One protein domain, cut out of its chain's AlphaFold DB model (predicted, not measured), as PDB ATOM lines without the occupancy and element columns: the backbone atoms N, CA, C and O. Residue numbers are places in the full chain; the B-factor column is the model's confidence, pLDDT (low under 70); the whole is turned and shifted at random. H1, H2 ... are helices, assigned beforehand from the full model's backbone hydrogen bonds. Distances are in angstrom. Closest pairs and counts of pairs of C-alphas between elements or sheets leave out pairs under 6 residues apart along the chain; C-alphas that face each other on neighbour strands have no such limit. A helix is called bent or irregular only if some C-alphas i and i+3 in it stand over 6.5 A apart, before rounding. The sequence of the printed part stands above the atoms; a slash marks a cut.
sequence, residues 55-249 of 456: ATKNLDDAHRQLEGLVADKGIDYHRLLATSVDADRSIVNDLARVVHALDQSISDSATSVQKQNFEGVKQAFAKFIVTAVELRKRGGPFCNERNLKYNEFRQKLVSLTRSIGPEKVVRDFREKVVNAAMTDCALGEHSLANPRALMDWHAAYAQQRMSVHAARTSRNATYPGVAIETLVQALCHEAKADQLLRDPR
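Overview. This is residues 55 to 249 of the 456 residues of an uncharacterized protein of Paraburkholderia ribeironis (UniProt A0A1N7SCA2). Two sets of three helices, H3 H4 H5 and H6 H7 H8, are joined crosswise, with H3 in the middle running across H6 and H8. H1 crosses H3 and H4, and short H2 sits beside the second half of H1. The links from H4 to H5 and from H6 to H7 lie toward the two ends of the long axis. The printed part has 195 residues with eight named helices, H1 to H8 in chain order, and no named strand; its class is all helix. It is compact, with a radius of gyration of the C-alphas of 17.9 A, yet elongated in outline at 60 by 33 by 27 A.

Along the chain. Find C-alpha 55 at (4.718, -15.870, 24.074); from there H1 runs to residue 73, 28.1 A, with a kink of 28 degrees near residue 67, and is irregular, C-alphas 69 and 72 being 7.2 A apart. Next come H2, residues 77 to 82, and H3, residues 86 to 109, 36.0 A and only just irregular, C-alphas 105 and 108 being 6.9 A apart. H4, residues 112 to 137, begins at (8.064, -41.152, 6.433) and spans 38.5 A. Then read H5, residues 148 to 164; H6, residues 166 to 184; H7, residues 195 to 220, 37.9 A; and H8, residues 224 to 244, 30.4 A, whose last C-alpha is at (11.682, -15.999, 33.966).

Arrangement. Start at H3, which with H8 is the hub, each touching four helices. Residues 93 to 100 of H3 touch H1 about perpendicular, at 86 degrees; the C-alphas of Ala 62 and His 100, their closest, are 5.4 A apart. H3 also touches H6 about perpendicular, at 88 degrees, with the closest C-alphas, Ala 101 and Phe 173, 5.3 A apart. H3, H4 and H5 form an up and down bundle, each helix running against the one before. In it H3 and H4, a hairpin, only just touch, with 3 pairs of C-alphas within 8 A, closest at Ile 106 and Lys 115, 6.7 A. H6, H7 and H8 form a second such bundle; its hairpin of H7 and H8 runs opposite ways at a shallow tilt of 12 degrees, C-alphas 211 and 234 being closest at 4.0 A. H1 and H7 are apart. Every O i to N i+4 pair is within hydrogen-bond range in H2, H4, H5 and H7; the counts are 13 of 15 in H1, 18 of 20 in H3, 13 of 15 in H6 and 15 of 17 in H8.

Size, cuts and confidence. The C-alphas farthest apart, those of Arg 138 and Ala 193, are 61.0 A apart. The printed part has no cut and no long link. Mean pLDDT of the printed part is 82.7; look for values under 70 at residue 109, residues 181 to 193, 195 to 198, residue 202 and residues 242 to 249.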
ATOM      1  N   ALA A  55       5.929 -15.053  24.137       70.19
ATOM      2  CA  ALA A  55       4.718 -15.870  24.074       70.19
ATOM      3  C   ALA A  55       3.691 -15.359  23.048       70.19
ATOM      4  O   ALA A  55       2.977 -16.166  22.454       70.19
ATOM      5  N   THR A  56       3.610 -14.042  22.836       77.12
ATOM      6  CA  THR A  56       2.741 -13.453  21.807       77.12
ATOM      7  C   THR A  56       3.312 -13.634  20.405       77.12
ATOM      8  O   THR A  56       2.575 -14.047  19.520       77.12
ATOM      9  N   LYS A  57       4.626 -13.448  20.213       81.25
ATOM     10  CA  LYS A  57       5.279 -13.661  18.909       81.25
ATOM     11  C   LYS A  57       5.177 -15.119  18.449       81.25
ATOM     12  O   LYS A  57       4.775 -15.376  17.323       81.25
ATOM     13  N   ASN A  58       5.454 -16.064  19.347       79.50
ATOM     14  CA  ASN A  58       5.334 -17.496  19.070       79.50
ATOM     15  C   ASN A  58       3.887 -17.889  18.722       79.50
ATOM     16  O   ASN A  58       3.639 -18.642  17.785       79.50
ATOM     17  N   LEU A  59       2.902 -17.326  19.431       83.19
ATOM     18  CA  LEU A  59       1.498 -17.545  19.088       83.19
ATOM     19  C   LEU A  59       1.154 -16.978  17.697       83.19
ATOM     20  O   LEU A  59       0.458 -17.645  16.936       83.19
ATOM     21  N   ASP A  60       1.665 -15.796  17.346       86.50
ATOM     22  CA  ASP A  60       1.486 -15.205  16.014       86.50
ATOM     23  C   ASP A  60       2.124 -16.075  14.913       86.50
ATOM     24  O   ASP A  60       1.528 -16.257  13.849       86.50
ATOM     25  N   ASP A  61       3.311 -16.642  15.162       85.94
ATOM     26  CA  ASP A  61       3.981 -17.574  14.245       85.94
ATOM     27  C   ASP A  61       3.166 -18.870  14.074       85.94
ATOM     28  O   ASP A  61       2.943 -19.322  12.946       85.94
ATOM     29  N   ALA A  62       2.631 -19.421  15.169       87.00
ATOM     30  CA  ALA A  62       1.746 -20.585  15.136       87.00
ATOM     31  C   ALA A  62       0.452 -20.311  14.344       87.00
ATOM     32  O   ALA A  62       0.010 -21.156  13.562       87.00
ATOM     33  N   HIS A  63      -0.144 -19.123  14.490       89.25
ATOM     34  CA  HIS A  63      -1.313 -18.731  13.700       89.25
ATOM     35  C   HIS A  63      -0.989 -18.557  12.217       89.25
ATOM     36  O   HIS A  63      -1.758 -19.048  11.391       89.25
ATOM     37  N   ARG A  64       0.149 -17.941  11.869       88.06
ATOM     38  CA  ARG A  64       0.597 -17.821  10.469       88.06
ATOM     39  C   ARG A  64       0.784 -19.187   9.811       88.06
ATOM     40  O   ARG A  64       0.407 -19.370   8.656       88.06
ATOM     41  N   GLN A  65       1.309 -20.168  10.545       85.44
ATOM     42  CA  GLN A  65       1.392 -21.536  10.033       85.44
ATOM     43  C   GLN A  65       0.009 -22.141   9.767       85.44
ATOM     44  O   GLN A  65      -0.211 -22.711   8.698       85.44
ATOM     45  N   LEU A  66      -0.931 -22.011  10.708       86.75
ATOM     46  CA  LEU A  66      -2.289 -22.525  10.518       86.75
ATOM     47  C   LEU A  66      -3.032 -21.829   9.377       86.75
ATOM     48  O   LEU A  66      -3.780 -22.490   8.658       86.75
ATOM     49  N   GLU A  67      -2.826 -20.526   9.204       88.31
ATOM     50  CA  GLU A  67      -3.380 -19.759   8.091       88.31
ATOM     51  C   GLU A  67      -2.897 -20.322   6.750       88.31
ATOM     52  O   GLU A  67      -3.715 -20.589   5.870       88.31
ATOM     53  N   GLY A  68      -1.602 -20.633   6.635       86.38
ATOM     54  CA  GLY A  68      -1.044 -21.298   5.456       86.38
ATOM     55  C   GLY A  68      -1.723 -22.634   5.122       86.38
ATOM     56  O   GLY A  68      -1.890 -22.957   3.951       86.38
ATOM     57  N   LEU A  69      -2.191 -23.388   6.125       84.44
ATOM     58  CA  LEU A  69      -2.892 -24.666   5.911       84.44
ATOM     59  C   LEU A  69      -4.314 -24.513   5.359       84.44
ATOM     60  O   LEU A  69      -4.875 -25.472   4.822       84.44
ATOM     61  N   VAL A  70      -4.930 -23.346   5.543       87.88
ATOM     62  CA  VAL A  70      -6.320 -23.085   5.135       87.88
ATOM     63  C   VAL A  70      -6.438 -22.035   4.034       87.88
ATOM     64  O   VAL A  70      -7.536 -21.858   3.501       87.88
ATOM     65  N   ALA A  71      -5.330 -21.402   3.641       85.62
ATOM     66  CA  ALA A  71      -5.266 -20.409   2.572       85.62
ATOM     67  C   ALA A  71      -5.884 -20.934   1.263       85.62
ATOM     68  O   ALA A  71      -6.750 -20.282   0.679       85.62
ATOM     69  N   ASP A  72      -5.566 -22.174   0.882       83.19
ATOM     70  CA  ASP A  72      -6.090 -22.833  -0.327       83.19
ATOM     71  C   ASP A  72      -7.610 -23.070  -0.298       83.19
ATOM     72  O   ASP A  72      -8.227 -23.396  -1.314       83.19
ATOM     73  N   LYS A  73      -8.241 -22.947   0.875       81.25
ATOM     74  CA  LYS A  73      -9.694 -23.078   1.044       81.25
ATOM     75  C   LYS A  73     -10.418 -21.734   0.978       81.25
ATOM     76  O   LYS A  73     -11.641 -21.720   1.110       81.25
ATOM     77  N   GLY A  74      -9.696 -20.627   0.783       81.44
ATOM     78  CA  GLY A  74     -10.265 -19.278   0.759       81.44
ATOM     79  C   GLY A  74     -10.887 -18.869   2.096       81.44
ATOM     80  O   GLY A  74     -11.824 -18.069   2.123       81.44
ATOM     81  N   ILE A  75     -10.425 -19.460   3.203       83.69
ATOM     82  CA  ILE A  75     -10.954 -19.183   4.538       83.69
ATOM     83  C   ILE A  75     -10.123 -18.084   5.183       83.69
ATOM     84  O   ILE A  75      -8.939 -18.260   5.443       83.69
ATOM     85  N   ASP A  76     -10.787 -16.983   5.520       84.50
ATOM     86  CA  ASP A  76     -10.217 -15.933   6.359       84.50
ATOM     87  C   ASP A  76     -10.172 -16.408   7.824       84.50
ATOM     88  O   ASP A  76     -11.139 -16.290   8.591       84.50
ATOM     89  N   TYR A  77      -9.048 -17.031   8.182       85.69
ATOM     90  CA  TYR A  77      -8.801 -17.619   9.498       85.69
ATOM     91  C   TYR A  77      -8.794 -16.563  10.612       85.69
ATOM     92  O   TYR A  77      -9.409 -16.761  11.665       85.69
ATOM     93  N   HIS A  78      -8.182 -15.405  10.366       84.94
ATOM     94  CA  HIS A  78      -8.163 -14.305  11.327       84.94
ATOM     95  C   HIS A  78      -9.560 -13.751  11.586       84.94
ATOM     96  O   HIS A  78      -9.928 -13.518  12.741       84.94
ATOM     97  N   ARG A  79     -10.390 -13.618  10.549       83.44
ATOM     98  CA  ARG A  79     -11.786 -13.215  10.726       83.44
ATOM     99  C   ARG A  79     -12.596 -14.257  11.480       83.44
ATOM    100  O   ARG A  79     -13.449 -13.861  12.273       83.44
ATOM    101  N   LEU A  80     -12.347 -15.555  11.278       83.31
ATOM    102  CA  LEU A  80     -12.973 -16.616  12.075       83.31
ATOM    103  C   LEU A  80     -12.634 -16.460  13.565       83.31
ATOM    104  O   LEU A  80     -13.547 -16.469  14.388       83.31
ATOM    105  N   LEU A  81     -11.363 -16.235  13.902       85.00
ATOM    106  CA  LEU A  81     -10.916 -16.019  15.283       85.00
ATOM    107  C   LEU A  81     -11.424 -14.710  15.892       85.00
ATOM    108  O   LEU A  81     -11.801 -14.672  17.062       85.00
ATOM    109  N   ALA A  82     -11.454 -13.621  15.125       83.88
ATOM    110  CA  ALA A  82     -11.895 -12.308  15.607       83.88
ATOM    111  C   ALA A  82     -13.366 -12.307  16.049       83.88
ATOM    112  O   ALA A  82     -13.789 -11.486  16.859       83.88
ATOM    113  N   THR A  83     -14.140 -13.253  15.535       77.69
ATOM    114  CA  THR A  83     -15.593 -13.303  15.676       77.69
ATOM    115  C   THR A  83     -16.094 -14.580  16.345       77.69
ATOM    116  O   THR A  83     -17.306 -14.793  16.432       77.69
ATOM    117  N   SER A  84     -15.176 -15.442  16.786       83.75
ATOM    118  CA  SER A  84     -15.473 -16.594  17.625       83.75
ATOM    119  C   SER A  84     -15.714 -16.160  19.069       83.75
ATOM    120  O   SER A  84     -15.219 -15.122  19.510       83.75
ATOM    121  N   VAL A  85     -16.428 -16.995  19.822       86.69
ATOM    122  CA  VAL A  85     -16.546 -16.845  21.277       86.69
ATOM    123  C   VAL A  85     -15.166 -17.042  21.917       86.69
ATOM    124  O   VAL A  85     -14.344 -17.798  21.392       86.69
ATOM    125  N   ASP A  86     -14.903 -16.392  23.051       83.62
ATOM    126  CA  ASP A  86     -13.600 -16.456  23.733       83.62
ATOM    127  C   ASP A  86     -13.163 -17.893  24.067       83.62
ATOM    128  O   ASP A  86     -11.983 -18.221  23.950       83.62
ATOM    129  N   ALA A  87     -14.113 -18.774  24.400       84.19
ATOM    130  CA  ALA A  87     -13.848 -20.193  24.640       84.19
ATOM    131  C   ALA A  87     -13.299 -20.905  23.388       84.19
ATOM    132  O   ALA A  87     -12.265 -21.568  23.455       84.19
ATOM    133  N   ASP A  88     -13.945 -20.719  22.230       87.44
ATOM    134  CA  ASP A  88     -13.477 -21.286  20.962       87.44
ATOM    135  C   ASP A  88     -12.108 -20.705  20.580       87.44
ATOM    136  O   ASP A  88     -11.225 -21.446  20.148       87.44
ATOM    137  N   ARG A  89     -11.909 -19.395  20.789       88.06
ATOM    138  CA  ARG A  89     -10.634 -18.718  20.513       88.06
ATOM    139  C   ARG A  89      -9.497 -19.313  21.341       88.06
ATOM    140  O   ARG A  89      -8.455 -19.636  20.781       88.06
ATOM    141  N   SER A  90      -9.704 -19.495  22.647       87.25
ATOM    142  CA  SER A  90      -8.702 -20.102  23.531       87.25
ATOM    143  C   SER A  90      -8.313 -21.497  23.048       87.25
ATOM    144  O   SER A  90      -7.130 -21.783  22.884       87.25
ATOM    145  N   ILE A  91      -9.302 -22.333  22.728       87.81
ATOM    146  CA  ILE A  91      -9.059 -23.700  22.259       87.81
ATOM    147  C   ILE A  91      -8.300 -23.700  20.926       87.81
ATOM    148  O   ILE A  91      -7.386 -24.500  20.738       87.81
ATOM    149  N   VAL A  92      -8.644 -22.815  19.988       89.31
ATOM    150  CA  VAL A  92      -7.933 -22.744  18.702       89.31
ATOM    151  C   VAL A  92      -6.491 -22.260  18.884       89.31
ATOM    152  O   VAL A  92      -5.601 -22.797  18.226       89.31
ATOM    153  N   ASN A  93      -6.233 -21.318  19.795       89.00
ATOM    154  CA  ASN A  93      -4.873 -20.876  20.127       89.00
ATOM    155  C   ASN A  93      -4.032 -22.026  20.703       89.00
ATOM    156  O   ASN A  93      -2.869 -22.205  20.339       89.00
ATOM    157  N   ASP A  94      -4.635 -22.836  21.571       88.31
ATOM    158  CA  ASP A  94      -3.992 -24.003  22.170       88.31
ATOM    159  C   ASP A  94      -3.661 -25.063  21.111       88.31
ATOM    160  O   ASP A  94      -2.539 -25.573  21.050       88.31
ATOM    161  N   LEU A  95      -4.600 -25.332  20.203       88.81
ATOM    162  CA  LEU A  95      -4.378 -26.227  19.068       88.81
ATOM    163  C   LEU A  95      -3.288 -25.710  18.121       88.81
ATOM    164  O   LEU A  95      -2.484 -26.511  17.645       88.81
ATOM    165  N   ALA A  96      -3.226 -24.398  17.879       89.25
ATOM    166  CA  ALA A  96      -2.190 -23.780  17.054       89.25
ATOM    167  C   ALA A  96      -0.792 -24.058  17.600       89.25
ATOM    168  O   ALA A  96       0.083 -24.497  16.857       89.25
ATOM    169  N   ARG A  97      -0.606 -23.891  18.912       88.62
ATOM    170  CA  ARG A  97       0.674 -24.172  19.577       88.62
ATOM    171  C   ARG A  97       1.089 -25.629  19.435       88.62
ATOM    172  O   ARG A  97       2.249 -25.900  19.149       88.62
ATOM    173  N   VAL A  98       0.153 -26.563  19.612       90.50
ATOM    174  CA  VAL A  98       0.454 -27.997  19.491       90.50
ATOM    175  C   VAL A  98       0.821 -28.366  18.057       90.50
ATOM    176  O   VAL A  98       1.794 -29.086  17.849       90.50
ATOM    177  N   VAL A  99       0.072 -27.871  17.069       91.69
ATOM    178  CA  VAL A  99       0.373 -28.129  15.653       91.69
ATOM    179  C   VAL A  99       1.729 -27.538  15.272       91.69
ATOM    180  O   VAL A  99       2.512 -28.229  14.625       91.69
ATOM    181  N   HIS A 100       2.031 -26.320  15.724       90.06
ATOM    182  CA  HIS A 100       3.330 -25.688  15.506       90.06
ATOM    183  C   HIS A 100       4.469 -26.500  16.135       90.06
ATOM    184  O   HIS A 100       5.447 -26.814  15.463       90.06
ATOM    185  N   ALA A 101       4.327 -26.919  17.396       88.06
ATOM    186  CA  ALA A 101       5.327 -27.749  18.065       88.06
ATOM    187  C   ALA A 101       5.567 -29.079  17.328       88.06
ATOM    188  O   ALA A 101       6.713 -29.488  17.153       88.06
ATOM    189  N   LEU A 102       4.504 -29.727  16.842       90.25
ATOM    190  CA  LEU A 102       4.610 -30.961  16.060       90.25
ATOM    191  C   LEU A 102       5.314 -30.751  14.719       90.25
ATOM    192  O   LEU A 102       6.142 -31.581  14.350       90.25
ATOM    193  N   ASP A 103       5.016 -29.660  14.009       91.00
ATOM    194  CA  ASP A 103       5.705 -29.289  12.766       91.00
ATOM    195  C   ASP A 103       7.222 -29.234  13.003       91.00
ATOM    196  O   ASP A 103       7.996 -29.900  12.317       91.00
ATOM    197  N   GLN A 104       7.637 -28.555  14.077       89.12
ATOM    198  CA  GLN A 104       9.046 -28.423  14.458       89.12
ATOM    199  C   GLN A 104       9.694 -29.762  14.825       89.12
ATOM    200  O   GLN A 104      10.831 -30.033  14.429       89.12
ATOM    201  N   SER A 105       8.990 -30.645  15.537       87.25
ATOM    202  CA  SER A 105       9.501 -31.988  15.851       87.25
ATOM    203  C   SER A 105       9.675 -32.866  14.609       87.25
ATOM    204  O   SER A 105      10.556 -33.730  14.570       87.25
ATOM    205  N   ILE A 106       8.844 -32.661  13.584       88.75
ATOM    206  CA  ILE A 106       8.777 -33.539  12.412       88.75
ATOM    207  C   ILE A 106       9.783 -33.145  11.325       88.75
ATOM    208  O   ILE A 106      10.264 -34.024  10.602       88.75
ATOM    209  N   SER A 107      10.149 -31.867  11.230       79.38
ATOM    210  CA  SER A 107      11.016 -31.348  10.162       79.38
ATOM    211  C   SER A 107      12.372 -32.063  10.035       79.38
ATOM    212  O   SER A 107      12.767 -32.391   8.917       79.38
ATOM    213  N   ASP A 108      13.026 -32.423  11.149       70.06
ATOM    214  CA  ASP A 108      14.447 -32.836  11.112       70.06
ATOM    215  C   ASP A 108      14.704 -34.336  11.329       70.06
ATOM    216  O   ASP A 108      15.754 -34.841  10.946       70.06
ATOM    217  N   SER A 109      13.774 -35.071  11.949       65.88
ATOM    218  CA  SER A 109      14.023 -36.466  12.372       65.88
ATOM    219  C   SER A 109      12.833 -37.414  12.210       65.88
ATOM    220  O   SER A 109      12.868 -38.538  12.714       65.88
ATOM    221  N   ALA A 110      11.759 -36.982  11.540       75.12
ATOM    222  CA  ALA A 110      10.570 -37.815  11.425       75.12
ATOM    223  C   ALA A 110      10.702 -38.918  10.383       75.12
ATOM    224  O   ALA A 110      11.168 -38.703   9.259       75.12
ATOM    225  N   THR A 111      10.156 -40.081  10.736       85.69
ATOM    226  CA  THR A 111       9.935 -41.175   9.790       85.69
ATOM    227  C   THR A 111       8.958 -40.742   8.693       85.69
ATOM    228  O   THR A 111       8.113 -39.863   8.893       85.69
ATOM    229  N   SER A 112       9.028 -41.382   7.523       87.50
ATOM    230  CA  SER A 112       8.064 -41.152   6.433       87.50
ATOM    231  C   SER A 112       6.611 -41.312   6.906       87.50
ATOM    232  O   SER A 112       5.747 -40.520   6.533       87.50
ATOM    233  N   VAL A 113       6.368 -42.267   7.809       89.75
ATOM    234  CA  VAL A 113       5.066 -42.518   8.446       89.75
ATOM    235  C   VAL A 113       4.606 -41.328   9.293       89.75
ATOM    236  O   VAL A 113       3.457 -40.911   9.191       89.75
ATOM    237  N   GLN A 114       5.488 -40.737  10.105       89.62
ATOM    238  CA  GLN A 114       5.151 -39.559  10.915       89.62
ATOM    239  C   GLN A 114       4.834 -38.339  10.042       89.62
ATOM    240  O   GLN A 114       3.864 -37.632  10.320       89.62
ATOM    241  N   LYS A 115       5.579 -38.134   8.947       90.00
ATOM    242  CA  LYS A 115       5.296 -37.069   7.968       90.00
ATOM    243  C   LYS A 115       3.929 -37.260   7.303       90.00
ATOM    244  O   LYS A 115       3.147 -36.314   7.227       90.00
ATOM    245  N   GLN A 116       3.597 -38.487   6.898       91.81
ATOM    246  CA  GLN A 116       2.286 -38.812   6.329       91.81
ATOM    247  C   GLN A 116       1.147 -38.627   7.346       91.81
ATOM    248  O   GLN A 116       0.101 -38.064   7.020       91.81
ATOM    249  N   ASN A 117       1.346 -39.062   8.592       92.81
ATOM    250  CA  ASN A 117       0.360 -38.883   9.659       92.81
ATOM    251  C   ASN A 117       0.114 -37.400   9.956       92.81
ATOM    252  O   ASN A 117      -1.029 -36.999  10.183       92.81
ATOM    253  N   PHE A 118       1.160 -36.578   9.909       93.38
ATOM    254  CA  PHE A 118       1.045 -35.134  10.086       93.38
ATOM    255  C   PHE A 118       0.298 -34.449   8.949       93.38
ATOM    256  O   PHE A 118      -0.546 -33.593   9.205       93.38
ATOM    257  N   GLU A 119       0.495 -34.892   7.710       92.12
ATOM    258  CA  GLU A 119      -0.338 -34.445   6.592       92.12
ATOM    259  C   GLU A 119      -1.820 -34.805   6.820       92.12
ATOM    260  O   GLU A 119      -2.721 -33.991   6.615       92.12
ATOM    261  N   GLY A 120      -2.089 -35.987   7.384       93.06
ATOM    262  CA  GLY A 120      -3.429 -36.374   7.831       93.06
ATOM    263  C   GLY A 120      -4.019 -35.459   8.917       93.06
ATOM    264  O   GLY A 120      -5.232 -35.209   8.912       93.06
ATOM    265  N   VAL A 121      -3.186 -34.937   9.826       93.56
ATOM    266  CA  VAL A 121      -3.571 -33.937  10.841       93.56
ATOM    267  C   VAL A 121      -3.895 -32.593  10.183       93.56
ATOM    268  O   VAL A 121      -4.954 -32.033  10.473       93.56
ATOM    269  N   LYS A 122      -3.060 -32.113   9.248       91.62
ATOM    270  CA  LYS A 122      -3.291 -30.869   8.484       91.62
ATOM    271  C   LYS A 122      -4.620 -30.909   7.727       91.62
ATOM    272  O   LYS A 122      -5.438 -29.995   7.835       91.62
ATOM    273  N   GLN A 123      -4.897 -32.015   7.042       92.38
ATOM    274  CA  GLN A 123      -6.163 -32.205   6.329       92.38
ATOM    275  C   GLN A 123      -7.375 -32.256   7.269       92.38
ATOM    276  O   GLN A 123      -8.442 -31.731   6.937       92.38
ATOM    277  N   ALA A 124      -7.242 -32.893   8.436       93.19
ATOM    278  CA  ALA A 124      -8.310 -32.931   9.433       93.19
ATOM    279  C   ALA A 124      -8.576 -31.540  10.027       93.19
ATOM    280  O   ALA A 124      -9.739 -31.161  10.171       93.19
ATOM    281  N   PHE A 125      -7.521 -30.760  10.283       92.94
ATOM    282  CA  PHE A 125      -7.629 -29.370  10.716       92.94
ATOM    283  C   PHE A 125      -8.378 -28.517   9.686       92.94
ATOM    284  O   PHE A 125      -9.358 -27.860  10.032       92.94
ATOM    285  N   ALA A 126      -8.003 -28.595   8.406       90.69
ATOM    286  CA  ALA A 126      -8.679 -27.844   7.349       90.69
ATOM    287  C   ALA A 126     -10.182 -28.180   7.266       90.69
ATOM    288  O   ALA A 126     -11.021 -27.281   7.191       90.69
ATOM    289  N   LYS A 127     -10.551 -29.467   7.356       92.81
ATOM    290  CA  LYS A 127     -11.963 -29.905   7.397       92.81
ATOM    291  C   LYS A 127     -12.702 -29.377   8.628       92.81
ATOM    292  O   LYS A 127     -13.865 -28.976   8.525       92.81
ATOM    293  N   PHE A 128     -12.043 -29.386   9.785       93.56
ATOM    294  CA  PHE A 128     -12.578 -28.808  11.013       93.56
ATOM    295  C   PHE A 128     -12.859 -27.312  10.843       93.56
ATOM    296  O   PHE A 128     -13.971 -26.886  11.143       93.56
ATOM    297  N   ILE A 129     -11.918 -26.541  10.293       91.75
ATOM    298  CA  ILE A 129     -12.076 -25.095  10.097       91.75
ATOM    299  C   ILE A 129     -13.203 -24.769   9.108       91.75
ATOM    300  O   ILE A 129     -14.020 -23.895   9.395       91.75
ATOM    301  N   VAL A 130     -13.331 -25.507   7.999       90.44
ATOM    302  CA  VAL A 130     -14.483 -25.369   7.078       90.44
ATOM    303  C   VAL A 130     -15.804 -25.555   7.836       90.44
ATOM    304  O   VAL A 130     -16.701 -24.716   7.759       90.44
ATOM    305  N   THR A 131     -15.895 -26.621   8.633       90.69
ATOM    306  CA  THR A 131     -17.094 -26.931   9.430       90.69
ATOM    307  C   THR A 131     -17.348 -25.861  10.498       90.69
ATOM    308  O   THR A 131     -18.491 -25.486  10.749       90.69
ATOM    309  N   ALA A 132     -16.291 -25.332  11.116       89.25
ATOM    310  CA  ALA A 132     -16.377 -24.265  12.107       89.25
ATOM    311  C   ALA A 132     -16.969 -22.981  11.512       89.25
ATOM    312  O   ALA A 132     -17.842 -22.370  12.129       89.25
ATOM    313  N   VAL A 133     -16.569 -22.603  10.293       88.38
ATOM    314  CA  VAL A 133     -17.144 -21.451   9.575       88.38
ATOM    315  C   VAL A 133     -18.646 -21.644   9.333       88.38
ATOM    316  O   VAL A 133     -19.423 -20.702   9.502       88.38
ATOM    317  N   GLU A 134     -19.082 -22.851   8.971       87.44
ATOM    318  CA  GLU A 134     -20.504 -23.167   8.768       87.44
ATOM    319  C   GLU A 134     -21.311 -23.141  10.070       87.44
ATOM    320  O   GLU A 134     -22.395 -22.554  10.114       87.44
ATOM    321  N   LEU A 135     -20.784 -23.740  11.139       86.06
ATOM    322  CA  LEU A 135     -21.422 -23.747  12.459       86.06
ATOM    323  C   LEU A 135     -21.498 -22.343  13.056       86.06
ATOM    324  O   LEU A 135     -22.514 -21.979  13.652       86.06
ATOM    325  N   ARG A 136     -20.478 -21.516  12.815       83.62
ATOM    326  CA  ARG A 136     -20.473 -20.115  13.225       83.62
ATOM    327  C   ARG A 136     -21.614 -19.327  12.582       83.62
ATOM    328  O   ARG A 136     -22.232 -18.515  13.266       83.62
ATOM    329  N   LYS A 137     -21.953 -19.572  11.308       83.75
ATOM    330  CA  LYS A 137     -23.122 -18.927  10.665       83.75
ATOM    331  C   LYS A 137     -24.432 -19.223  11.406       83.75
ATOM    332  O   LYS A 137     -25.384 -18.465  11.274       83.75
ATOM    333  N   ARG A 138     -24.472 -20.305  12.190       83.25
ATOM    334  CA  ARG A 138     -25.611 -20.711  13.025       83.25
ATOM    335  C   ARG A 138     -25.525 -20.186  14.467       83.25
ATOM    336  O   ARG A 138     -26.405 -20.496  15.261       83.25
ATOM    337  N   GLY A 139     -24.489 -19.414  14.809       79.88
ATOM    338  CA  GLY A 139     -24.317 -18.767  16.116       79.88
ATOM    339  C   GLY A 139     -23.882 -19.691  17.259       79.88
ATOM    340  O   GLY A 139     -23.946 -19.285  18.414       79.88
ATOM    341  N   GLY A 140     -23.465 -20.927  16.966       79.44
ATOM    342  CA  GLY A 140     -23.052 -21.898  17.985       79.44
ATOM    343  C   GLY A 140     -21.533 -21.971  18.181       79.44
ATOM    344  O   GLY A 140     -20.792 -21.671  17.240       79.44
ATOM    345  N   PRO A 141     -21.063 -22.425  19.363       86.75
ATOM    346  CA  PRO A 141     -19.658 -22.756  19.561       86.75
ATOM    347  C   PRO A 141     -19.265 -23.918  18.648       86.75
ATOM    348  O   PRO A 141     -20.067 -24.834  18.433       86.75
ATOM    349  N   PHE A 142     -18.042 -23.913  18.128       89.88
ATOM    350  CA  PHE A 142     -17.588 -24.946  17.187       89.88
ATOM    351  C   PHE A 142     -16.507 -25.872  17.753       89.88
ATOM    352  O   PHE A 142     -16.339 -26.975  17.221       89.88
ATOM    353  N   CYS A 143     -15.828 -25.493  18.836       88.69
ATOM    354  CA  CYS A 143     -14.883 -26.346  19.559       88.69
ATOM    355  C   CYS A 143     -15.606 -27.146  20.652       88.69
ATOM    356  O   CYS A 143     -15.394 -26.938  21.843       88.69
ATOM    357  N   ASN A 144     -16.499 -28.057  20.261       88.44
ATOM    358  CA  ASN A 144     -17.246 -28.883  21.211       88.44
ATOM    359  C   ASN A 144     -17.282 -30.356  20.794       88.44
ATOM    360  O   ASN A 144     -17.093 -30.696  19.627       88.44
ATOM    361  N   GLU A 145     -17.587 -31.238  21.747       84.81
ATOM    362  CA  GLU A 145     -17.621 -32.690  21.524       84.81
ATOM    363  C   GLU A 145     -18.719 -33.152  20.558       84.81
ATOM    364  O   GLU A 145     -18.672 -34.276  20.068       84.81
ATOM    365  N   ARG A 146     -19.704 -32.305  20.242       87.25
ATOM    366  CA  ARG A 146     -20.733 -32.624  19.240       87.25
ATOM    367  C   ARG A 146     -20.224 -32.385  17.818       87.25
ATOM    368  O   ARG A 146     -20.788 -32.925  16.867       87.25
ATOM    369  N   ASN A 147     -19.155 -31.607  17.650       91.06
ATOM    370  CA  ASN A 147     -18.516 -31.399  16.361       91.06
ATOM    371  C   ASN A 147     -17.616 -32.598  16.016       91.06
ATOM    372  O   ASN A 147     -16.466 -32.702  16.446       91.06
ATOM    373  N   LEU A 148     -18.134 -33.497  15.177       92.94
ATOM    374  CA  LEU A 148     -17.416 -34.695  14.734       92.94
ATOM    375  C   LEU A 148     -16.075 -34.372  14.057       92.94
ATOM    376  O   LEU A 148     -15.120 -35.128  14.222       92.94
ATOM    377  N   LYS A 149     -15.974 -33.252  13.327       94.38
ATOM    378  CA  LYS A 149     -14.725 -32.854  12.655       94.38
ATOM    379  C   LYS A 149     -13.677 -32.337  13.626       94.38
ATOM    380  O   LYS A 149     -12.502 -32.655  13.469       94.38
ATOM    381  N   TYR A 150     -14.109 -31.623  14.658       93.12
ATOM    382  CA  TYR A 150     -13.243 -31.243  15.770       93.12
ATOM    383  C   TYR A 150     -12.692 -32.483  16.493       93.12
ATOM    384  O   TYR A 150     -11.485 -32.585  16.710       93.12
ATOM    385  N   ASN A 151     -13.537 -33.474  16.787       92.50
ATOM    386  CA  ASN A 151     -13.095 -34.710  17.441       92.50
ATOM    387  C   ASN A 151     -12.164 -35.556  16.565       92.50
ATOM    388  O   ASN A 151     -11.159 -36.057  17.069       92.50
ATOM    389  N   GLU A 152     -12.459 -35.686  15.267       94.00
ATOM    390  CA  GLU A 152     -11.590 -36.377  14.302       94.00
ATOM    391  C   GLU A 152     -10.185 -35.753  14.305       94.00
ATOM    392  O   GLU A 152      -9.177 -36.460  14.388       94.00
ATOM    393  N   PHE A 153     -10.121 -34.419  14.268       95.06
ATOM    394  CA  PHE A 153      -8.866 -33.681  14.340       95.06
ATOM    395  C   PHE A 153      -8.122 -33.929  15.660       95.06
ATOM    396  O   PHE A 153      -6.949 -34.303  15.625       95.06
ATOM    397  N   ARG A 154      -8.792 -33.815  16.817       93.88
ATOM    398  CA  ARG A 154      -8.173 -34.073  18.135       93.88
ATOM    399  C   ARG A 154      -7.599 -35.479  18.244       93.88
ATOM    400  O   ARG A 154      -6.495 -35.649  18.751       93.88
ATOM    401  N   GLN A 155      -8.336 -36.488  17.783       93.50
ATOM    402  CA  GLN A 155      -7.888 -37.878  17.850       93.50
ATOM    403  C   GLN A 155      -6.632 -38.100  17.006       93.50
ATOM    404  O   GLN A 155      -5.673 -38.701  17.491       93.50
ATOM    405  N   LYS A 156      -6.603 -37.569  15.779       95.25
ATOM    406  CA  LYS A 156      -5.417 -37.637  14.914       95.25
ATOM    407  C   LYS A 156      -4.227 -36.904  15.525       95.25
ATOM    408  O   LYS A 156      -3.123 -37.444  15.515       95.25
ATOM    409  N   LEU A 157      -4.463 -35.725  16.100       93.25
ATOM    410  CA  LEU A 157      -3.434 -34.937  16.774       93.25
ATOM    411  C   LEU A 157      -2.812 -35.724  17.936       93.25
ATOM    412  O   LEU A 157      -1.602 -35.904  17.976       93.25
ATOM    413  N   VAL A 158      -3.638 -36.279  18.829       92.25
ATOM    414  CA  VAL A 158      -3.174 -37.083  19.973       92.25
ATOM    415  C   VAL A 158      -2.472 -38.360  19.523       92.25
ATOM    416  O   VAL A 158      -1.441 -38.722  20.089       92.25
ATOM    417  N   SER A 159      -2.992 -39.037  18.497       93.56
ATOM    418  CA  SER A 159      -2.354 -40.228  17.932       93.56
ATOM    419  C   SER A 159      -0.951 -39.917  17.411       93.56
ATOM    420  O   SER A 159      -0.014 -40.668  17.685       93.56
ATOM    421  N   LEU A 160      -0.789 -38.799  16.699       93.50
ATOM    422  CA  LEU A 160       0.509 -38.364  16.197       93.50
ATOM    423  C   LEU A 160       1.455 -37.999  17.343       93.50
ATOM    424  O   LEU A 160       2.570 -38.519  17.385       93.50
ATOM    425  N   THR A 161       1.002 -37.192  18.306       91.81
ATOM    426  CA  THR A 161       1.803 -36.835  19.485       91.81
ATOM    427  C   THR A 161       2.289 -38.078  20.226       91.81
ATOM    428  O   THR A 161       3.465 -38.165  20.566       91.81
ATOM    429  N   ARG A 162       1.424 -39.079  20.438       92.38
ATOM    430  CA  ARG A 162       1.814 -40.340  21.089       92.38
ATOM    431  C   ARG A 162       2.843 -41.125  20.278       92.38
ATOM    432  O   ARG A 162       3.739 -41.709  20.873       92.38
ATOM    433  N   SER A 163       2.735 -41.117  18.948       92.50
ATOM    434  CA  SER A 163       3.699 -41.800  18.073       92.50
ATOM    435  C   SER A 163       5.087 -41.147  18.057       92.50
ATOM    436  O   SER A 163       6.075 -41.820  17.782       92.50
ATOM    437  N   ILE A 164       5.169 -39.841  18.332       91.00
ATOM    438  CA  ILE A 164       6.434 -39.096  18.433       91.00
ATOM    439  C   ILE A 164       6.989 -39.161  19.862       91.00
ATOM    440  O   ILE A 164       8.202 -39.212  20.053       91.00
ATOM    441  N   GLY A 165       6.098 -39.184  20.853       90.25
ATOM    442  CA  GLY A 165       6.400 -39.025  22.270       90.25
ATOM    443  C   GLY A 165       6.183 -37.568  22.699       90.25
ATOM    444  O   GLY A 165       6.882 -36.686  22.195       90.25
ATOM    445  N   PRO A 166       5.244 -37.269  23.619       88.25
ATOM    446  CA  PRO A 166       4.977 -35.893  24.043       88.25
ATOM    447  C   PRO A 166       6.204 -35.224  24.673       88.25
ATOM    448  O   PRO A 166       6.395 -34.023  24.511       88.25
ATOM    449  N   GLU A 167       7.074 -35.989  25.331       89.50
ATOM    450  CA  GLU A 167       8.333 -35.487  25.882       89.50
ATOM    451  C   GLU A 167       9.288 -35.021  24.775       89.50
ATOM    452  O   GLU A 167       9.901 -33.962  24.900       89.50
ATOM    453  N   LYS A 168       9.363 -35.773  23.666       89.81
ATOM    454  CA  LYS A 168      10.130 -35.374  22.480       89.81
ATOM    455  C   LYS A 168       9.542 -34.108  21.861       89.81
ATOM    456  O   LYS A 168      10.299 -33.204  21.543       89.81
ATOM    457  N   VAL A 169       8.215 -34.001  21.758       89.69
ATOM    458  CA  VAL A 169       7.558 -32.795  21.219       89.69
ATOM    459  C   VAL A 169       7.906 -31.553  22.039       89.69
ATOM    460  O   VAL A 169       8.295 -30.531  21.479       89.69
ATOM    461  N   VAL A 170       7.811 -31.644  23.367       88.56
ATOM    462  CA  VAL A 170       8.134 -30.527  24.269       88.56
ATOM    463  C   VAL A 170       9.621 -30.168  24.202       88.56
ATOM    464  O   VAL A 170       9.955 -28.986  24.129       88.56
ATOM    465  N   ARG A 171      10.512 -31.166  24.175       87.88
ATOM    466  CA  ARG A 171      11.957 -30.947  24.041       87.88
ATOM    467  C   ARG A 171      12.311 -30.286  22.710       87.88
ATOM    468  O   ARG A 171      12.995 -29.272  22.713       87.88
ATOM    469  N   ASP A 172      11.827 -30.822  21.595       88.12
ATOM    470  CA  ASP A 172      12.135 -30.298  20.263       88.12
ATOM    471  C   ASP A 172      11.558 -28.877  20.094       88.12
ATOM    472  O   ASP A 172      12.205 -28.011  19.508       88.12
ATOM    473  N   PHE A 173      10.377 -28.596  20.662       87.50
ATOM    474  CA  PHE A 173       9.828 -27.237  20.728       87.50
ATOM    475  C   PHE A 173      10.740 -26.294  21.515       87.50
ATOM    476  O   PHE A 173      11.023 -25.185  21.057       87.50
ATOM    477  N   ARG A 174      11.244 -26.736  22.674       85.38
ATOM    478  CA  ARG A 174      12.206 -25.955  23.449       85.38
ATOM    479  C   ARG A 174      13.471 -25.677  22.635       85.38
ATOM    480  O   ARG A 174      13.902 -24.539  22.516       85.38
ATOM    481  N   GLU A 175      14.068 -26.704  22.053       84.31
ATOM    482  CA  GLU A 175      15.349 -26.578  21.357       84.31
ATOM    483  C   GLU A 175      15.258 -25.724  20.088       84.31
ATOM    484  O   GLU A 175      16.174 -24.953  19.810       84.31
ATOM    485  N   LYS A 176      14.158 -25.820  19.337       85.44
ATOM    486  CA  LYS A 176      14.047 -25.184  18.014       85.44
ATOM    487  C   LYS A 176      13.309 -23.857  18.013       85.44
ATOM    488  O   LYS A 176      13.610 -23.007  17.185       85.44
ATOM    489  N   VAL A 177      12.333 -23.681  18.900       82.56
ATOM    490  CA  VAL A 177      11.507 -22.463  18.935       82.56
ATOM    491  C   VAL A 177      11.963 -21.546  20.057       82.56
ATOM    492  O   VAL A 177      12.170 -20.355  19.848       82.56
ATOM    493  N   VAL A 178      12.122 -22.110  21.250       79.25
ATOM    494  CA  VAL A 178      12.380 -21.363  22.485       79.25
ATOM    495  C   VAL A 178      13.857 -20.941  22.536       79.25
ATOM    496  O   VAL A 178      14.157 -19.752  22.468       79.25
ATOM    497  N   ASN A 179      14.797 -21.889  22.458       78.12
ATOM    498  CA  ASN A 179      16.234 -21.596  22.470       78.12
ATOM    499  C   ASN A 179      16.692 -20.761  21.261       78.12
ATOM    500  O   ASN A 179      17.552 -19.899  21.420       78.12
ATOM    501  N   ALA A 180      16.130 -20.986  20.067       73.56
ATOM    502  CA  ALA A 180      16.474 -20.191  18.884       73.56
ATOM    503  C   ALA A 180      16.097 -18.711  19.066       73.56
ATOM    504  O   ALA A 180      16.879 -17.815  18.749       73.56
ATOM    505  N   ALA A 181      14.933 -18.443  19.664       67.31
ATOM    506  CA  ALA A 181      14.547 -17.084  20.021       67.31
ATOM    507  C   ALA A 181      15.427 -16.493  21.135       67.31
ATOM    508  O   ALA A 181      15.633 -15.283  21.179       67.31
ATOM    509  N   MET A 182      15.985 -17.335  22.008       62.72
ATOM    510  CA  MET A 182      16.914 -16.906  23.056       62.72
ATOM    511  C   MET A 182      18.303 -16.561  22.532       62.72
ATOM    512  O   MET A 182      18.922 -15.632  23.042       62.72
ATOM    513  N   THR A 183      18.800 -17.255  21.507       61.06
ATOM    514  CA  THR A 183      20.067 -16.879  20.863       61.06
ATOM    515  C   THR A 183      19.991 -15.506  20.196       61.06
ATOM    516  O   THR A 183      20.979 -14.772  20.215       61.06
ATOM    517  N   ASP A 184      18.812 -15.106  19.707       54.84
ATOM    518  CA  ASP A 184      18.571 -13.740  19.224       54.84
ATOM    519  C   ASP A 184      18.578 -12.721  20.378       54.84
ATOM    520  O   ASP A 184      19.035 -11.581  20.237       54.84
ATOM    521  N   CYS A 185      18.130 -13.137  21.563       47.59
ATOM    522  CA  CYS A 185      18.192 -12.371  22.802       47.59
ATOM    523  C   CYS A 185      19.528 -12.589  23.522       47.59
ATOM    524  O   CYS A 185      19.527 -13.060  24.648       47.59
ATOM    525  N   ALA A 186      20.659 -12.263  22.882       46.25
ATOM    526  CA  ALA A 186      22.021 -12.512  23.380       46.25
ATOM    527  C   ALA A 186      22.182 -12.352  24.910       46.25
ATOM    528  O   ALA A 186      22.450 -11.256  25.428       46.25
ATOM    529  N   LEU A 187      22.021 -13.489  25.594       50.81
ATOM    530  CA  LEU A 187      22.236 -13.687  27.014       50.81
ATOM    531  C   LEU A 187      23.745 -13.658  27.232       50.81
ATOM    532  O   LEU A 187      24.471 -14.534  26.763       50.81
ATOM    533  N   GLY A 188      24.230 -12.609  27.892       52.62
ATOM    534  CA  GLY A 188      25.619 -12.565  28.337       52.62
ATOM    535  C   GLY A 188      25.910 -13.711  29.308       52.62
ATOM    536  O   GLY A 188      25.003 -14.195  29.986       52.62
ATOM    537  N   GLU A 189      27.175 -14.128  29.386       52.78
ATOM    538  CA  GLU A 189      27.637 -15.147  30.331       52.78
ATOM    539  C   GLU A 189      27.140 -14.832  31.750       52.78
ATOM    540  O   GLU A 189      27.500 -13.825  32.367       52.78
ATOM    541  N   HIS A 190      26.252 -15.679  32.266       51.81
ATOM    542  CA  HIS A 190      25.675 -15.491  33.587       51.81
ATOM    543  C   HIS A 190      26.729 -15.785  34.656       51.81
ATOM    544  O   HIS A 190      27.107 -16.934  34.885       51.81
ATOM    545  N   SER A 191      27.176 -14.749  35.365       48.91
ATOM    546  CA  SER A 191      27.977 -14.940  36.572       48.91
ATOM    547  C   SER A 191      27.085 -15.468  37.701       48.91
ATOM    548  O   SER A 191      26.220 -14.753  38.216       48.91
ATOM    549  N   LEU A 192      27.324 -16.715  38.119       53.81
ATOM    550  CA  LEU A 192      26.665 -17.376  39.260       53.81
ATOM    551  C   LEU A 192      26.850 -16.632  40.600       53.81
ATOM    552  O   LEU A 192      26.229 -16.989  41.596       53.81
ATOM    553  N   ALA A 193      27.673 -15.580  40.639       57.28
ATOM    554  CA  ALA A 193      27.868 -14.735  41.812       57.28
ATOM    555  C   ALA A 193      26.651 -13.847  42.146       57.28
ATOM    556  O   ALA A 193      26.578 -13.303  43.249       57.28
ATOM    557  N   ASN A 194      25.691 -13.679  41.226       73.44
ATOM    558  CA  ASN A 194      24.498 -12.869  41.469       73.44
ATOM    559  C   ASN A 194      23.336 -13.728  42.020       73.44
ATOM    560  O   ASN A 194      22.779 -14.542  41.279       73.44
ATOM    561  N   PRO A 195      22.876 -13.511  43.269       67.19
ATOM    562  CA  PRO A 195      21.781 -14.285  43.859       67.19
ATOM    563  C   PRO A 195      20.454 -14.163  43.092       67.19
ATOM    564  O   PRO A 195      19.622 -15.063  43.174       67.19
ATOM    565  N   ARG A 196      20.244 -13.092  42.310       69.75
ATOM    566  CA  ARG A 196      19.062 -12.971  41.436       69.75
ATOM    567  C   ARG A 196      19.138 -13.904  40.227       69.75
ATOM    568  O   ARG A 196      18.133 -14.516  39.897       69.75
ATOM    569  N   ALA A 197      20.321 -14.072  39.635       66.88
ATOM    570  CA  ALA A 197      20.522 -15.013  38.531       66.88
ATOM    571  C   ALA A 197      20.286 -16.462  38.987       66.88
ATOM    572  O   ALA A 197      19.685 -17.253  38.267       66.88
ATOM    573  N   LEU A 198      20.679 -16.789  40.223       67.00
ATOM    574  CA  LEU A 198      20.381 -18.084  40.835       67.00
ATOM    575  C   LEU A 198      18.867 -18.301  41.031       67.00
ATOM    576  O   LEU A 198      18.363 -19.388  40.756       67.00
ATOM    577  N   MET A 199      18.125 -17.279  41.477       70.38
ATOM    578  CA  MET A 199      16.661 -17.357  41.608       70.38
ATOM    579  C   MET A 199      15.968 -17.552  40.258       70.38
ATOM    580  O   MET A 199      15.083 -18.401  40.153       70.38
ATOM    581  N   ASP A 200      16.382 -16.803  39.237       73.31
ATOM    582  CA  ASP A 200      15.845 -16.923  37.880       73.31
ATOM    583  C   ASP A 200      16.131 -18.331  37.312       73.31
ATOM    584  O   ASP A 200      15.238 -18.971  36.754       73.31
ATOM    585  N   TRP A 201      17.327 -18.884  37.565       70.06
ATOM    586  CA  TRP A 201      17.677 -20.261  37.195       70.06
ATOM    587  C   TRP A 201      16.807 -21.304  37.905       70.06
ATOM    588  O   TRP A 201      16.275 -22.212  37.266       70.06
ATOM    589  N   HIS A 202      16.599 -21.167  39.217       68.44
ATOM    590  CA  HIS A 202      15.709 -22.064  39.957       68.44
ATOM    591  C   HIS A 202      14.260 -21.978  39.472       68.44
ATOM    592  O   HIS A 202      13.578 -23.003  39.421       68.44
ATOM    593  N   ALA A 203      13.791 -20.785  39.099       75.81
ATOM    594  CA  ALA A 203      12.454 -20.587  38.556       75.81
ATOM    595  C   ALA A 203      12.308 -21.260  37.180       75.81
ATOM    596  O   ALA A 203      11.358 -22.020  36.972       75.81
ATOM    597  N   ALA A 204      13.285 -21.079  36.285       73.81
ATOM    598  CA  ALA A 204      13.331 -21.763  34.993       73.81
ATOM    599  C   ALA A 204      13.398 -23.295  35.158       73.81
ATOM    600  O   ALA A 204      12.641 -24.029  34.520       73.81
ATOM    601  N   TYR A 205      14.225 -23.790  36.083       73.44
ATOM    602  CA  TYR A 205      14.347 -25.221  36.372       73.44
ATOM    603  C   TYR A 205      13.057 -25.822  36.954       73.44
ATOM    604  O   TYR A 205      12.621 -26.902  36.546       73.44
ATOM    605  N   ALA A 206      12.400 -25.124  37.886       71.62
ATOM    606  CA  ALA A 206      11.101 -25.541  38.412       71.62
ATOM    607  C   ALA A 206      10.060 -25.640  37.291       71.62
ATOM    608  O   ALA A 206       9.273 -26.588  37.249       71.62
ATOM    609  N   GLN A 207      10.102 -24.706  36.345       80.62
ATOM    610  CA  GLN A 207       9.185 -24.687  35.223       80.62
ATOM    611  C   GLN A 207       9.434 -25.816  34.218       80.62
ATOM    612  O   GLN A 207       8.476 -26.444  33.767       80.62
ATOM    613  N   GLN A 208      10.698 -26.159  33.963       79.06
ATOM    614  CA  GLN A 208      11.067 -27.352  33.194       79.06
ATOM    615  C   GLN A 208      10.585 -28.645  33.878       79.06
ATOM    616  O   GLN A 208      10.145 -29.594  33.233       79.06
ATOM    617  N   ARG A 209      10.617 -28.726  35.212       77.69
ATOM    618  CA  ARG A 209      10.052 -29.896  35.910       77.69
ATOM    619  C   ARG A 209       8.538 -29.993  35.725       77.69
ATOM    620  O   ARG A 209       8.014 -31.097  35.568       77.69
ATOM    621  N   MET A 210       7.843 -28.855  35.731       80.38
ATOM    622  CA  MET A 210       6.404 -28.804  35.470       80.38
ATOM    623  C   MET A 210       6.066 -29.202  34.032       80.38
ATOM    624  O   MET A 210       5.104 -29.945  33.835       80.38
ATOM    625  N   SER A 211       6.854 -28.772  33.042       86.94
ATOM    626  CA  SER A 211       6.644 -29.160  31.643       86.94
ATOM    627  C   SER A 211       6.831 -30.666  31.440       86.94
ATOM    628  O   SER A 211       5.961 -31.314  30.858       86.94
ATOM    629  N   VAL A 212       7.888 -31.253  32.010       84.50
ATOM    630  CA  VAL A 212       8.139 -32.704  31.956       84.50
ATOM    631  C   VAL A 212       7.010 -33.483  32.628       84.50
ATOM    632  O   VAL A 212       6.550 -34.493  32.093       84.50
ATOM    633  N   HIS A 213       6.535 -33.025  33.788       86.88
ATOM    634  CA  HIS A 213       5.401 -33.657  34.457       86.88
ATOM    635  C   HIS A 213       4.133 -33.598  33.596       86.88
ATOM    636  O   HIS A 213       3.482 -34.622  33.399       86.88
ATOM    637  N   ALA A 214       3.817 -32.436  33.022       86.12
ATOM    638  CA  ALA A 214       2.653 -32.254  32.162       86.12
ATOM    639  C   ALA A 214       2.728 -33.099  30.873       86.12
ATOM    640  O   ALA A 214       1.731 -33.709  30.484       86.12
ATOM    641  N   ALA A 215       3.912 -33.236  30.265       86.19
ATOM    642  CA  ALA A 215       4.133 -34.109  29.109       86.19
ATOM    643  C   ALA A 215       3.875 -35.592  29.439       86.19
ATOM    644  O   ALA A 215       3.184 -36.287  28.691       86.19
ATOM    645  N   ARG A 216       4.354 -36.065  30.598       87.38
ATOM    646  CA  ARG A 216       4.087 -37.434  31.079       87.38
ATOM    647  C   ARG A 216       2.603 -37.662  31.361       87.38
ATOM    648  O   ARG A 216       2.060 -38.708  31.013       87.38
ATOM    649  N   THR A 217       1.926 -36.681  31.955       90.31
ATOM    650  CA  THR A 217       0.476 -36.748  32.191       90.31
ATOM    651  C   THR A 217      -0.294 -36.801  30.871       90.31
ATOM    652  O   THR A 217      -1.207 -37.613  30.737       90.31
ATOM    653  N   SER A 218       0.121 -36.024  29.866       91.12
ATOM    654  CA  SER A 218      -0.453 -36.068  28.514       91.12
ATOM    655  C   SER A 218      -0.327 -37.451  27.874       91.12
ATOM    656  O   SER A 218      -1.297 -37.970  27.313       91.12
ATOM    657  N   ARG A 219       0.836 -38.095  28.023       90.88
ATOM    658  CA  ARG A 219       1.073 -39.460  27.530       90.88
ATOM    659  C   ARG A 219       0.073 -40.466  28.097       90.88
ATOM    660  O   ARG A 219      -0.441 -41.301  27.355       90.88
ATOM    661  N   ASN A 220      -0.201 -40.361  29.395       89.75
ATOM    662  CA  ASN A 220      -1.032 -41.307  30.141       89.75
ATOM    663  C   ASN A 220      -2.531 -40.967  30.105       89.75
ATOM    664  O   ASN A 220      -3.355 -41.783  30.513       89.75
ATOM    665  N   ALA A 221      -2.906 -39.780  29.625       90.75
ATOM    666  CA  ALA A 221      -4.295 -39.352  29.578       90.75
ATOM    667  C   ALA A 221      -5.108 -40.208  28.596       90.75
ATOM    668  O   ALA A 221      -4.794 -40.282  27.407       90.75
ATOM    669  N   THR A 222      -6.192 -40.824  29.075       91.00
ATOM    670  CA  THR A 222      -7.093 -41.645  28.249       91.00
ATOM    671  C   THR A 222      -7.903 -40.791  27.273       91.00
ATOM    672  O   THR A 222      -8.059 -41.156  26.107       91.00
ATOM    673  N   TYR A 223      -8.383 -39.632  27.732       90.81
ATOM    674  CA  TYR A 223      -9.230 -38.736  26.949       90.81
ATOM    675  C   TYR A 223      -8.393 -37.797  26.065       90.81
ATOM    676  O   TYR A 223      -7.524 -37.093  26.590       90.81
ATOM    677  N   PRO A 224      -8.679 -37.699  24.748       87.94
ATOM    678  CA  PRO A 224      -7.924 -36.839  23.836       87.94
ATOM    679  C   PRO A 224      -7.906 -35.365  24.248       87.94
ATOM    680  O   PRO A 224      -6.922 -34.672  24.019       87.94
ATOM    681  N   GLY A 225      -8.983 -34.885  24.870       87.31
ATOM    682  CA  GLY A 225      -9.053 -33.510  25.351       87.31
ATOM    683  C   GLY A 225      -8.061 -33.193  26.447       87.31
ATOM    684  O   GLY A 225      -7.247 -32.291  26.289       87.31
ATOM    685  N   VAL A 226      -8.074 -34.017  27.490       89.81
ATOM    686  CA  VAL A 226      -7.145 -33.913  28.615       89.81
ATOM    687  C   VAL A 226      -5.699 -34.060  28.133       89.81
ATOM    688  O   VAL A 226      -4.824 -33.322  28.576       89.81
ATOM    689  N   ALA A 227      -5.438 -34.965  27.181       90.31
ATOM    690  CA  ALA A 227      -4.109 -35.133  26.593       90.31
ATOM    691  C   ALA A 227      -3.611 -33.858  25.887       90.31
ATOM    692  O   ALA A 227      -2.452 -33.480  26.055       90.31
ATOM    693  N   ILE A 228      -4.473 -33.182  25.120       90.12
ATOM    694  CA  ILE A 228      -4.124 -31.925  24.440       90.12
ATOM    695  C   ILE A 228      -3.921 -30.802  25.456       90.12
ATOM    696  O   ILE A 228      -2.898 -30.131  25.400       90.12
ATOM    697  N   GLU A 229      -4.841 -30.616  26.401       90.06
ATOM    698  CA  GLU A 229      -4.757 -29.547  27.408       90.06
ATOM    699  C   GLU A 229      -3.486 -29.656  28.259       90.06
ATOM    700  O   GLU A 229      -2.769 -28.674  28.454       90.06
ATOM    701  N   THR A 230      -3.145 -30.865  28.706       91.00
ATOM    702  CA  THR A 230      -1.913 -31.110  29.475       91.00
ATOM    703  C   THR A 230      -0.650 -30.903  28.635       91.00
ATOM    704  O   THR A 230       0.334 -30.357  29.136       91.00
ATOM    705  N   LEU A 231      -0.669 -31.255  27.345       91.88
ATOM    706  CA  LEU A 231       0.443 -30.959  26.437       91.88
ATOM    707  C   LEU A 231       0.603 -29.451  26.213       91.88
ATOM    708  O   LEU A 231       1.714 -28.931  26.272       91.88
ATOM    709  N   VAL A 232      -0.500 -28.738  25.995       90.56
ATOM    710  CA  VAL A 232      -0.511 -27.276  25.863       90.56
ATOM    711  C   VAL A 232       0.057 -26.634  27.119       90.56
ATOM    712  O   VAL A 232       0.878 -25.722  27.023       90.56
ATOM    713  N   GLN A 233      -0.325 -27.127  28.297       89.94
ATOM    714  CA  GLN A 233       0.229 -26.668  29.561       89.94
ATOM    715  C   GLN A 233       1.749 -26.879  29.617       89.94
ATOM    716  O   GLN A 233       2.467 -25.958  30.008       89.94
ATOM    717  N   ALA A 234       2.254 -28.033  29.165       88.19
ATOM    718  CA  ALA A 234       3.692 -28.288  29.069       88.19
ATOM    719  C   ALA A 234       4.402 -27.269  28.158       88.19
ATOM    720  O   ALA A 234       5.382 -26.652  28.576       88.19
ATOM    721  N   LEU A 235       3.862 -27.028  26.958       86.50
ATOM    722  CA  LEU A 235       4.398 -26.049  26.002       86.50
ATOM    723  C   LEU A 235       4.349 -24.614  26.551       86.50
ATOM    724  O   LEU A 235       5.272 -23.829  26.346       86.50
ATOM    725  N   CYS A 236       3.293 -24.265  27.292       86.12
ATOM    726  CA  CYS A 236       3.171 -22.962  27.945       86.12
ATOM    727  C   CYS A 236       4.196 -22.778  29.066       86.12
ATOM    728  O   CYS A 236       4.687 -21.665  29.254       86.12
ATOM    729  N   HIS A 237       4.490 -23.835  29.828       84.38
ATOM    730  CA  HIS A 237       5.554 -23.804  30.825       84.38
ATOM    731  C   HIS A 237       6.910 -23.583  30.145       84.38
ATOM    732  O   HIS A 237       7.618 -22.672  30.557       84.38
ATOM    733  N   GLU A 238       7.228 -24.283  29.057       82.75
ATOM    734  CA  GLU A 238       8.474 -24.028  28.314       82.75
ATOM    735  C   GLU A 238       8.555 -22.591  27.780       82.75
ATOM    736  O   GLU A 238       9.496 -21.868  28.091       82.75
ATOM    737  N   ALA A 239       7.524 -22.106  27.081       80.44
ATOM    738  CA  ALA A 239       7.537 -20.757  26.502       80.44
ATOM    739  C   ALA A 239       7.638 -19.627  27.546       80.44
ATOM    740  O   ALA A 239       8.055 -18.510  27.234       80.44
ATOM    741  N   LYS A 240       7.214 -19.889  28.785       77.25
ATOM    742  CA  LYS A 240       7.351 -18.952  29.903       77.25
ATOM    743  C   LYS A 240       8.669 -19.133  30.661       77.25
ATOM    744  O   LYS A 240       8.987 -18.246  31.445       77.25
ATOM    745  N   ALA A 241       9.379 -20.258  30.523       71.06
ATOM    746  CA  ALA A 241      10.578 -20.537  31.324       71.06
ATOM    747  C   ALA A 241      11.661 -19.502  31.006       71.06
ATOM    748  O   ALA A 241      12.292 -18.955  31.904       71.06
ATOM    749  N   ASP A 242      11.739 -19.125  29.737       63.81
ATOM    750  CA  ASP A 242      12.626 -18.084  29.240       63.81
ATOM    751  C   ASP A 242      12.245 -16.679  29.695       63.81
ATOM    752  O   ASP A 242      13.113 -15.857  29.943       63.81
ATOM    753  N   GLN A 243      10.953 -16.396  29.885       64.69
ATOM    754  CA  GLN A 243      10.510 -15.102  30.427       64.69
ATOM    755  C   GLN A 243      10.895 -14.923  31.899       64.69
ATOM    756  O   GLN A 243      10.880 -13.802  32.409       64.69
ATOM    757  N   LEU A 244      11.188 -16.025  32.594       64.62
ATOM    758  CA  LEU A 244      11.682 -15.999  33.966       64.62
ATOM    759  C   LEU A 244      13.190 -15.761  34.030       64.62
ATOM    760  O   LEU A 244      13.679 -15.326  35.071       64.62
ATOM    761  N   LEU A 245      13.912 -15.999  32.933       63.69
ATOM    762  CA  LEU A 245      15.297 -15.580  32.796       63.69
ATOM    763  C   LEU A 245      15.284 -14.085  32.475       63.69
ATOM    764  O   LEU A 245      14.915 -13.665  31.380       63.69
ATOM    765  N   ARG A 246      15.629 -13.247  33.456       59.00
ATOM    766  CA  ARG A 246      15.734 -11.807  33.201       59.00
ATOM    767  C   ARG A 246      16.798 -11.571  32.142       59.00
ATOM    768  O   ARG A 246      17.910 -12.075  32.273       59.00
ATOM    769  N   ASP A 247      16.475 -10.732  31.159       51.78
ATOM    770  CA  ASP A 247      17.476 -10.162  30.265       51.78
ATOM    771  C   ASP A 247      18.494  -9.388  31.125       51.78
ATOM    772  O   ASP A 247      18.133  -8.367  31.735       51.78
ATOM    773  N   PRO A 248      19.755  -9.852  31.226       48.66
ATOM    774  CA  PRO A 248      20.763  -9.193  32.044       48.66
ATOM    775  C   PRO A 248      21.026  -7.750  31.589       48.66
ATOM    776  O   PRO A 248      21.552  -6.964  32.371       48.66
ATOM    777  N   ARG A 249      20.606  -7.359  30.375       45.81
ATOM    778  CA  ARG A 249      20.760  -5.991  29.850       45.81
ATOM    779  C   ARG A 249      19.870  -4.955  30.535       45.81
ATOM    780  O   ARG A 249      20.198  -3.774  30.488       45.81
TER     781      ARG A 249